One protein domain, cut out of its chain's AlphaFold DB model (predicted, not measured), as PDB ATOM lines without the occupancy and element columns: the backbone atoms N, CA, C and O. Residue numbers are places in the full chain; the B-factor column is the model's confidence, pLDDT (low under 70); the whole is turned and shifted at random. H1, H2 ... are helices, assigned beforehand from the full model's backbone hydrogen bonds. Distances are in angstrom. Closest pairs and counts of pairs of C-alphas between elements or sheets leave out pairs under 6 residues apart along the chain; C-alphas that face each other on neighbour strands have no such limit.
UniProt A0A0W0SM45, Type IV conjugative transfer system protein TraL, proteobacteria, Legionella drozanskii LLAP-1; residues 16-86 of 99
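Overview. This is residues 16 to 86 of the 99 residues of the protein "Type IV conjugative transfer system protein TraL, proteobacteria" of Legionella drozanskii LLAP-1 (UniProt A0A0W0SM45). The model is a long helical hairpin, H2 and H1 side by side, with a small, loosely joined head of two short helices, H3 and H4, at its open end, the end away from the turn at residues 40 to 42. H3 turns off steeply from H1, giving an L-like outline; the chain then folds back into H4, and residues 75 to 80 stick out. The printed part has 71 residues with four named helices, in the order H1, H2, H3, H4, and no named strand; the class is all helix. It is only just compact, close to loose, with a radius of gyration of the C-alphas of 13.2 A and spans of 33 by 28 by 24 A.

Arrangement. The longest helix, H2, residues 43 to 60, touches H1, residues 24 to 39, and their closest C-alphas, those of Gly 50 and Thr 33, are 4.7 A apart. The two run opposite ways at a shallow tilt of 21 degrees, a helical hairpin. H3, residues 68 to 76, is apart from H2. H3 is close to H1 but not clearly touching it; their closest C-alphas, those of Leu 69 and Asp 25, are 6.6 A apart. H3 and H1 run the same way at a steep tilt of 69.6 degrees, only just short of about perpendicular. H4, residues 79 to 85, only just touches H3, with 3 pairs of C-alphas within 8 A, the closest being those of Thr 82 and Tyr 74 at 6.1 A. H3 and H4 are also a helical hairpin, opposite ways at a shallow tilt of 20 degrees. H4 is apart from both H1 and H2. In H1, H2 and H3 every O i to N i+4 pair is within hydrogen-bond range; in H4 1 of 3 is, beside 3 of 4 O i to N i+3 pairs.

Along the chain. H2 runs from Lys 43 to Ile 60, 25.7 A from first to last C-alpha, beginning at C-alpha 43 at (-33.289, 14.090, 42.465). H1 runs from Met 24, with its C-alpha at (-33.095, 35.412, 30.034), to Val 39, 22.7 A. H3, His 68 to Tyr 76, measures 12.2 A. H4, His 79 to Phe 85, measures 10.2 A and ends at C-alpha 85 at (-41.615, 38.592, 32.197).

Size, cuts and confidence. The two C-alphas farthest apart are those of Pro 16 and Ser 41, at 35.8 A. The printed part has no cut. The links H1 to H2 and H3 to H4 are tight, and the link H2 to H3, 7 residues, is short. The mean pLDDT of the printed part is 79.5, and it is under 70 at residues 16 to 22, 63 and 65 to 67.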
ATOM      1  N   PRO A  16     -28.879  40.490  22.725       60.28
ATOM      2  CA  PRO A  16     -29.654  40.057  23.872       60.28
ATOM      3  C   PRO A  16     -29.242  40.836  25.099       60.28
ATOM      4  O   PRO A  16     -28.057  40.898  25.429       60.28
ATOM      5  N   LYS A  17     -30.233  41.286  25.865       59.22
ATOM      6  CA  LYS A  17     -30.001  41.745  27.228       59.22
ATOM      7  C   LYS A  17     -29.429  40.583  28.049       59.22
ATOM      8  O   LYS A  17     -30.159  39.711  28.516       59.22
ATOM      9  N   ARG A  18     -28.103  40.551  28.173       62.59
ATOM     10  CA  ARG A  18     -27.352  39.588  28.977       62.59
ATOM     11  C   ARG A  18     -27.249  40.137  30.387       62.59
ATOM     12  O   ARG A  18     -26.551  41.117  30.624       62.59
ATOM     13  N   ILE A  19     -27.946  39.510  31.324       62.66
ATOM     14  CA  ILE A  19     -27.784  39.816  32.745       62.66
ATOM     15  C   ILE A  19     -26.726  38.839  33.259       62.66
ATOM     16  O   ILE A  19     -26.884  37.632  33.109       62.66
ATOM     17  N   LEU A  20     -25.601  39.349  33.774       57.47
ATOM     18  CA  LEU A  20     -24.471  38.536  34.263       57.47
ATOM     19  C   LEU A  20     -23.927  37.517  33.234       57.47
ATOM     20  O   LEU A  20     -23.511  36.417  33.589       57.47
ATOM     21  N   GLY A  21     -23.958  37.856  31.940       62.78
ATOM     22  CA  GLY A  21     -23.500  36.968  30.862       62.78
ATOM     23  C   GLY A  21     -24.478  35.846  30.483       62.78
ATOM     24  O   GLY A  21     -24.248  35.171  29.479       62.78
ATOM     25  N   LEU A  22     -25.587  35.681  31.214       58.50
ATOM     26  CA  LEU A  22     -26.663  34.750  30.878       58.50
ATOM     27  C   LEU A  22     -27.781  35.451  30.103       58.50
ATOM     28  O   LEU A  22     -28.155  36.595  30.373       58.50
ATOM     29  N   THR A  23     -28.338  34.729  29.133       72.38
ATOM     30  CA  THR A  23     -29.587  35.124  28.476       72.38
ATOM     31  C   THR A  23     -30.770  34.879  29.414       72.38
ATOM     32  O   THR A  23     -30.712  33.996  30.272       72.38
ATOM     33  N   MET A  24     -31.860  35.639  29.260       71.44
ATOM     34  CA  MET A  24     -33.095  35.412  30.034       71.44
ATOM     35  C   MET A  24     -33.611  33.971  29.897       71.44
ATOM     36  O   MET A  24     -34.118  33.394  30.858       71.44
ATOM     37  N   ASP A  25     -33.397  33.366  28.730       74.12
ATOM     38  CA  ASP A  25     -33.747  31.979  28.438       74.12
ATOM     39  C   ASP A  25     -32.982  30.994  29.340       74.12
ATOM     40  O   ASP A  25     -33.573  30.064  29.892       74.12
ATOM     41  N   ASP A  26     -31.676  31.210  29.560       75.81
ATOM     42  CA  ASP A  26     -30.872  30.370  30.459       75.81
ATOM     43  C   ASP A  26     -31.336  30.487  31.923       75.81
ATOM     44  O   ASP A  26     -31.328  29.482  32.640       75.81
ATOM     45  N   TYR A  27     -31.780  31.671  32.365       81.06
ATOM     46  CA  TYR A  27     -32.348  31.859  33.707       81.06
ATOM     47  C   TYR A  27     -33.657  31.097  33.891       81.06
ATOM     48  O   TYR A  27     -33.832  30.407  34.896       81.06
ATOM     49  N   LEU A  28     -34.555  31.190  32.911       80.38
ATOM     50  CA  LEU A  28     -35.841  30.499  32.922       80.38
ATOM     51  C   LEU A  28     -35.671  28.980  32.996       80.38
ATOM     52  O   LEU A  28     -36.247  28.321  33.863       80.38
ATOM     53  N   ILE A  29     -34.836  28.427  32.118       84.81
ATOM     54  CA  ILE A  29     -34.599  26.981  32.041       84.81
ATOM     55  C   ILE A  29     -33.848  26.491  33.285       84.81
ATOM     56  O   ILE A  29     -34.174  25.434  33.833       84.81
ATOM     57  N   GLY A  30     -32.857  27.256  33.752       86.00
ATOM     58  CA  GLY A  30     -32.104  26.948  34.967       86.00
ATOM     59  C   GLY A  30     -32.998  26.934  36.206       86.00
ATOM     60  O   GLY A  30     -33.015  25.943  36.935       86.00
ATOM     61  N   GLY A  31     -33.803  27.983  36.397       87.00
ATOM     62  CA  GLY A  31     -34.767  28.075  37.492       87.00
ATOM     63  C   GLY A  31     -35.789  26.938  37.467       87.00
ATOM     64  O   GLY A  31     -36.014  26.296  38.491       87.00
ATOM     65  N   PHE A  32     -36.335  26.615  36.292       87.62
ATOM     66  CA  PHE A  32     -37.276  25.502  36.135       87.62
ATOM     67  C   PHE A  32     -36.642  24.142  36.467       87.62
ATOM     68  O   PHE A  32     -37.257  23.307  37.129       87.62
ATOM     69  N   THR A  33     -35.384  23.933  36.071       88.00
ATOM     70  CA  THR A  33     -34.635  22.706  36.385       88.00
ATOM     71  C   THR A  33     -34.409  22.556  37.888       88.00
ATOM     72  O   THR A  33     -34.634  21.485  38.446       88.00
ATOM     73  N   ILE A  34     -34.002  23.635  38.563       88.81
ATOM     74  CA  ILE A  34     -33.800  23.643  40.018       88.81
ATOM     75  C   ILE A  34     -35.123  23.364  40.736       88.81
ATOM     76  O   ILE A  34     -35.168  22.528  41.636       88.81
ATOM     77  N   PHE A  35     -36.209  24.005  40.300       89.69
ATOM     78  CA  PHE A  35     -37.545  23.783  40.846       89.69
ATOM     79  C   PHE A  35     -37.979  22.312  40.737       89.69
ATOM     80  O   PHE A  35     -38.394  21.721  41.735       89.69
ATOM     81  N   LEU A  36     -37.803  21.685  39.567       88.00
ATOM     82  CA  LEU A  36     -38.090  20.259  39.364       88.00
ATOM     83  C   LEU A  36     -37.290  19.350  40.307       88.00
ATOM     84  O   LEU A  36     -37.830  18.381  40.839       88.00
ATOM     85  N   VAL A  37     -36.011  19.658  40.533       90.19
ATOM     86  CA  VAL A  37     -35.139  18.874  41.424       90.19
ATOM     87  C   VAL A  37     -35.526  19.033  42.899       90.19
ATOM     88  O   VAL A  37     -35.359  18.090  43.675       90.19
ATOM     89  N   ILE A  38     -36.035  20.202  43.298       90.12
ATOM     90  CA  ILE A  38     -36.508  20.452  44.668       90.12
ATOM     91  C   ILE A  38     -37.812  19.695  44.938       90.12
ATOM     92  O   ILE A  38     -37.932  19.062  45.984       90.12
ATOM     93  N   VAL A  39     -38.767  19.749  44.006       91.50
ATOM     94  CA  VAL A  39     -40.107  19.164  44.181       91.50
ATOM     95  C   VAL A  39     -40.113  17.648  43.965       91.50
ATOM     96  O   VAL A  39     -40.886  16.932  44.598       91.50
ATOM     97  N   GLY A  40     -39.269  17.132  43.070       88.62
ATOM     98  CA  GLY A  40     -39.287  15.719  42.712       88.62
ATOM     99  C   GLY A  40     -38.655  14.800  43.758       88.62
ATOM    100  O   GLY A  40     -37.586  15.077  44.301       88.62
ATOM    101  N   SER A  41     -39.275  13.637  43.973       85.12
ATOM    102  CA  SER A  41     -38.784  12.615  44.909       85.12
ATOM    103  C   SER A  41     -37.424  12.034  44.498       85.12
ATOM    104  O   SER A  41     -36.572  11.775  45.344       85.12
ATOM    105  N   SER A  42     -37.186  11.861  43.195       90.00
ATOM    106  CA  SER A  42     -35.948  11.301  42.642       90.00
ATOM    107  C   SER A  42     -35.057  12.389  42.033       90.00
ATOM    108  O   SER A  42     -35.140  12.685  40.838       90.00
ATOM    109  N   LYS A  43     -34.163  12.961  42.848       89.12
ATOM    110  CA  LYS A  43     -33.289  14.090  42.465       89.12
ATOM    111  C   LYS A  43     -32.470  13.833  41.194       89.12
ATOM    112  O   LYS A  43     -32.370  14.711  40.344       89.12
ATOM    113  N   ILE A  44     -31.923  12.624  41.044       89.81
ATOM    114  CA  ILE A  44     -31.068  12.246  39.903       89.81
ATOM    115  C   ILE A  44     -31.864  12.241  38.594       89.81
ATOM    116  O   ILE A  44     -31.438  12.834  37.606       89.81
ATOM    117  N   VAL A  45     -33.043  11.615  38.596       90.81
ATOM    118  CA  VAL A  45     -33.914  11.559  37.412       90.81
ATOM    119  C   VAL A  45     -34.364  12.967  37.025       90.81
ATOM    120  O   VAL A  45     -34.284  13.332  35.856       90.81
ATOM    121  N   MET A  46     -34.754  13.793  38.000       89.50
ATOM    122  CA  MET A  46     -35.181  15.171  37.731       89.50
ATOM    123  C   MET A  46     -34.048  16.043  37.187       89.50
ATOM    124  O   MET A  46     -34.272  16.849  36.284       89.50
ATOM    125  N   ALA A  47     -32.818  15.851  37.672       88.50
ATOM    126  CA  ALA A  47     -31.651  16.542  37.136       88.50
ATOM    127  C   ALA A  47     -31.378  16.139  35.677       88.50
ATOM    128  O   ALA A  47     -31.153  17.008  34.834       88.50
ATOM    129  N   LEU A  48     -31.462  14.843  35.353       91.81
ATOM    130  CA  LEU A  48     -31.321  14.355  33.977       91.81
ATOM    131  C   LEU A  48     -32.411  14.913  33.057       91.81
ATOM    132  O   LEU A  48     -32.107  15.346  31.946       91.81
ATOM    133  N   VAL A  49     -33.660  14.965  33.528       91.12
ATOM    134  CA  VAL A  49     -34.777  15.562  32.783       91.12
ATOM    135  C   VAL A  49     -34.518  17.044  32.513       91.12
ATOM    136  O   VAL A  49     -34.630  17.480  31.369       91.12
ATOM    137  N   GLY A  50     -34.100  17.815  33.518       88.44
ATOM    138  CA  GLY A  50     -33.794  19.236  33.342       88.44
ATOM    139  C   GLY A  50     -32.634  19.498  32.375       88.44
ATOM    140  O   GLY A  50     -32.726  20.369  31.508       88.44
ATOM    141  N   ILE A  51     -31.569  18.692  32.440       88.50
ATOM    142  CA  ILE A  51     -30.466  18.747  31.467       88.50
ATOM    143  C   ILE A  51     -30.969  18.396  30.060       88.50
ATOM    144  O   ILE A  51     -30.631  19.089  29.097       88.50
ATOM    145  N   GLY A  52     -31.805  17.363  29.933       91.62
ATOM    146  CA  GLY A  52     -32.429  16.967  28.672       91.62
ATOM    147  C   GLY A  52     -33.251  18.098  28.050       91.62
ATOM    148  O   GLY A  52     -33.060  18.421  26.878       91.62
ATOM    149  N   ILE A  53     -34.083  18.768  28.853       87.38
ATOM    150  CA  ILE A  53     -34.864  19.942  28.440       87.38
ATOM    151  C   ILE A  53     -33.935  21.065  27.969       87.38
ATOM    152  O   ILE A  53     -34.144  21.633  26.896       87.38
ATOM    153  N   ARG A  54     -32.859  21.352  28.713       86.19
ATOM    154  CA  ARG A  54     -31.885  22.384  28.333       86.19
ATOM    155  C   ARG A  54     -31.228  22.092  26.984       86.19
ATOM    156  O   ARG A  54     -31.096  22.995  26.158       86.19
ATOM    157  N   ILE A  55     -30.822  20.846  26.743       87.38
ATOM    158  CA  ILE A  55     -30.220  20.432  25.467       87.38
ATOM    159  C   ILE A  55     -31.247  20.519  24.335       87.38
ATOM    160  O   ILE A  55     -30.923  21.031  23.262       87.38
ATOM    161  N   ALA A  56     -32.477  20.054  24.565       86.12
ATOM    162  CA  ALA A  56     -33.548  20.096  23.576       86.12
ATOM    163  C   ALA A  56     -33.862  21.536  23.150       86.12
ATOM    164  O   ALA A  56     -33.851  21.841  21.958       86.12
ATOM    165  N   ILE A  57     -34.032  22.445  24.112       82.94
ATOM    166  CA  ILE A  57     -34.296  23.858  23.832       82.94
ATOM    167  C   ILE A  57     -33.117  24.494  23.091       82.94
ATOM    168  O   ILE A  57     -33.329  25.167  22.085       82.94
ATOM    169  N   ARG A  58     -31.868  24.227  23.500       80.69
ATOM    170  CA  ARG A  58     -30.687  24.730  22.775       80.69
ATOM    171  C   ARG A  58     -30.612  24.231  21.341       80.69
ATOM    172  O   ARG A  58     -30.170  24.981  20.479       80.69
ATOM    173  N   LYS A  59     -31.026  22.991  21.070       84.31
ATOM    174  CA  LYS A  59     -31.094  22.467  19.699       84.31
ATOM    175  C   LYS A  59     -32.182  23.169  18.883       84.31
ATOM    176  O   LYS A  59     -31.907  23.558  17.756       84.31
ATOM    177  N   ILE A  60     -33.369  23.372  19.456       80.81
ATOM    178  CA  ILE A  60     -34.508  24.031  18.787       80.81
ATOM    179  C   ILE A  60     -34.233  25.521  18.527       80.81
ATOM    180  O   ILE A  60     -34.657  26.072  17.510       80.81
ATOM    181  N   LEU A  61     -33.528  26.179  19.447       75.69
ATOM    182  CA  LEU A  61     -33.190  27.600  19.374       75.69
ATOM    183  C   LEU A  61     -31.826  27.865  18.726       75.69
ATOM    184  O   LEU A  61     -31.410  29.020  18.627       75.69
ATOM    185  N   LYS A  62     -31.116  26.830  18.257       75.81
ATOM    186  CA  LYS A  62     -29.820  26.998  17.594       75.81
ATOM    187  C   LYS A  62     -30.001  27.839  16.325       75.81
ATOM    188  O   LYS A  62     -30.697  27.427  15.406       75.81
ATOM    189  N   GLY A  63     -29.358  29.007  16.285       69.38
ATOM    190  CA  GLY A  63     -29.429  29.946  15.155       69.38
ATOM    191  C   GLY A  63     -30.600  30.933  15.203       69.38
ATOM    192  O   GLY A  63     -30.769  31.705  14.266       69.38
ATOM    193  N   LYS A  64     -31.400  30.931  16.274       72.56
ATOM    194  CA  LYS A  64     -32.504  31.878  16.471       72.56
ATOM    195  C   LYS A  64     -32.086  33.035  17.377       72.56
ATOM    196  O   LYS A  64     -31.164  32.863  18.179       72.56
ATOM    197  N   PRO A  65     -32.755  34.200  17.282       67.69
ATOM    198  CA  PRO A  65     -32.449  35.310  18.161       67.69
ATOM    199  C   PRO A  65     -32.665  34.912  19.632       67.69
ATOM    200  O   PRO A  65     -33.548  34.118  19.953       67.69
ATOM    201  N   PRO A  66     -31.880  35.472  20.549       63.88
ATOM    202  CA  PRO A  66     -31.866  35.104  21.967       63.88
ATOM    203  C   PRO A  66     -33.110  35.547  22.762       63.88
ATOM    204  O   PRO A  66     -33.201  35.293  23.955       63.88
ATOM    205  N   SER A  67     -34.065  36.214  22.112       67.69
ATOM    206  CA  SER A  67     -35.401  36.548  22.620       67.69
ATOM    207  C   SER A  67     -36.497  35.649  22.024       67.69
ATOM    208  O   SER A  67     -37.689  35.880  22.235       67.69
ATOM    209  N   HIS A  68     -36.126  34.611  21.267       73.38
ATOM    210  CA  HIS A  68     -37.084  33.767  20.556       73.38
ATOM    211  C   HIS A  68     -37.948  32.922  21.493       73.38
ATOM    212  O   HIS A  68     -39.096  32.643  21.157       73.38
ATOM    213  N   LEU A  69     -37.449  32.541  22.674       74.44
ATOM    214  CA  LEU A  69     -38.258  31.830  23.664       74.44
ATOM    215  C   LEU A  69     -39.356  32.739  24.228       74.44
ATOM    216  O   LEU A  69     -40.511  32.326  24.284       74.44
ATOM    217  N   LEU A  70     -39.031  33.996  24.547       74.19
ATOM    218  CA  LEU A  70     -40.013  35.009  24.954       74.19
ATOM    219  C   LEU A  70     -41.035  35.295  23.852       74.19
ATOM    220  O   LEU A  70     -42.222  35.417  24.143       74.19
ATOM    221  N   LEU A  71     -40.601  35.347  22.590       77.19
ATOM    222  CA  LEU A  71     -41.516  35.446  21.455       77.19
ATOM    223  C   LEU A  71     -42.452  34.231  21.420       77.19
ATOM    224  O   LEU A  71     -43.662  34.385  21.330       77.19
ATOM    225  N   LEU A  72     -41.926  33.018  21.553       77.31
ATOM    226  CA  LEU A  72     -42.736  31.801  21.544       77.31
ATOM    227  C   LEU A  72     -43.737  31.794  22.712       77.31
ATOM    228  O   LEU A  72     -44.919  31.524  22.510       77.31
ATOM    229  N   MET A  73     -43.312  32.204  23.907       77.25
ATOM    230  CA  MET A  73     -44.218  32.424  25.036       77.25
ATOM    231  C   MET A  73     -45.288  33.466  24.701       77.25
ATOM    232  O   MET A  73     -46.460  33.232  24.952       77.25
ATOM    233  N   TYR A  74     -44.931  34.585  24.075       80.31
ATOM    234  CA  TYR A  74     -45.903  35.603  23.683       80.31
ATOM    235  C   TYR A  74     -47.015  35.058  22.769       80.31
ATOM    236  O   TYR A  74     -48.174  35.451  22.896       80.31
ATOM    237  N   TRP A  75     -46.682  34.133  21.870       80.38
ATOM    238  CA  TRP A  75     -47.648  33.549  20.941       80.38
ATOM    239  C   TRP A  75     -48.487  32.418  21.542       80.38
ATOM    240  O   TRP A  75     -49.673  32.336  21.233       80.38
ATOM    241  N   TYR A  76     -47.895  31.562  22.380       81.31
ATOM    242  CA  TYR A  76     -48.536  30.322  22.836       81.31
ATOM    243  C   TYR A  76     -48.945  30.316  24.316       81.31
ATOM    244  O   TYR A  76     -49.768  29.491  24.706       81.31
ATOM    245  N   PHE A  77     -48.391  31.198  25.153       78.81
ATOM    246  CA  PHE A  77     -48.727  31.265  26.577       78.81
ATOM    247  C   PHE A  77     -49.831  32.293  26.868       78.81
ATOM    248  O   PHE A  77     -49.957  33.303  26.171       78.81
ATOM    249  N   PRO A  78     -50.631  32.073  27.930       81.31
ATOM    250  CA  PRO A  78     -51.624  33.042  28.367       81.31
ATOM    251  C   PRO A  78     -50.954  34.340  28.832       81.31
ATOM    252  O   PRO A  78     -49.902  34.328  29.477       81.31
ATOM    253  N   HIS A  79     -51.625  35.462  28.560       77.50
ATOM    254  CA  HIS A  79     -51.122  36.818  28.816       77.50
ATOM    255  C   HIS A  79     -50.656  37.049  30.263       77.50
ATOM    256  O   HIS A  79     -49.681  37.761  30.502       77.50
ATOM    257  N   VAL A  80     -51.305  36.383  31.222       75.44
ATOM    258  CA  VAL A  80     -50.959  36.441  32.650       75.44
ATOM    259  C   VAL A  80     -49.499  36.055  32.888       75.44
ATOM    260  O   VAL A  80     -48.810  36.726  33.647       75.44
ATOM    261  N   ILE A  81     -49.003  35.016  32.211       76.69
ATOM    262  CA  ILE A  81     -47.631  34.527  32.389       76.69
ATOM    263  C   ILE A  81     -46.646  35.448  31.665       76.69
ATOM    264  O   ILE A  81     -45.603  35.791  32.214       76.69
ATOM    265  N   THR A  82     -46.980  35.916  30.460       78.00
ATOM    266  CA  THR A  82     -46.090  36.788  29.672       78.00
ATOM    267  C   THR A  82     -45.886  38.160  30.319       78.00
ATOM    268  O   THR A  82     -44.797  38.721  30.226       78.00
ATOM    269  N   ASN A  83     -46.898  38.677  31.024       78.50
ATOM    270  CA  ASN A  83     -46.837  39.977  31.700       78.50
ATOM    271  C   ASN A  83     -45.923  39.965  32.947       78.50
ATOM    272  O   ASN A  83     -45.458  41.018  33.376       78.50
ATOM    273  N   ILE A  84     -45.625  38.781  33.505       78.25
ATOM    274  CA  ILE A  84     -44.634  38.612  34.585       78.25
ATOM    275  C   ILE A  84     -43.216  38.863  34.053       78.25
ATOM    276  O   ILE A  84     -42.396  39.466  34.741       78.25
ATOM    277  N   PHE A  85     -42.932  38.431  32.820       70.75
ATOM    278  CA  PHE A  85     -41.615  38.592  32.197       70.75
ATOM    279  C   PHE A  85     -41.425  39.971  31.564       70.75
ATOM    280  O   PHE A  85     -40.337  40.540  31.651       70.75
ATOM    281  N   ILE A  86     -42.468  40.512  30.926       73.12
ATOM    282  CA  ILE A  86     -42.443  41.833  30.293       73.12
ATOM    283  C   ILE A  86     -43.680  42.612  30.737       73.12
ATOM    284  O   ILE A  86     -44.789  42.376  30.257       73.12
TER     285      ILE A  86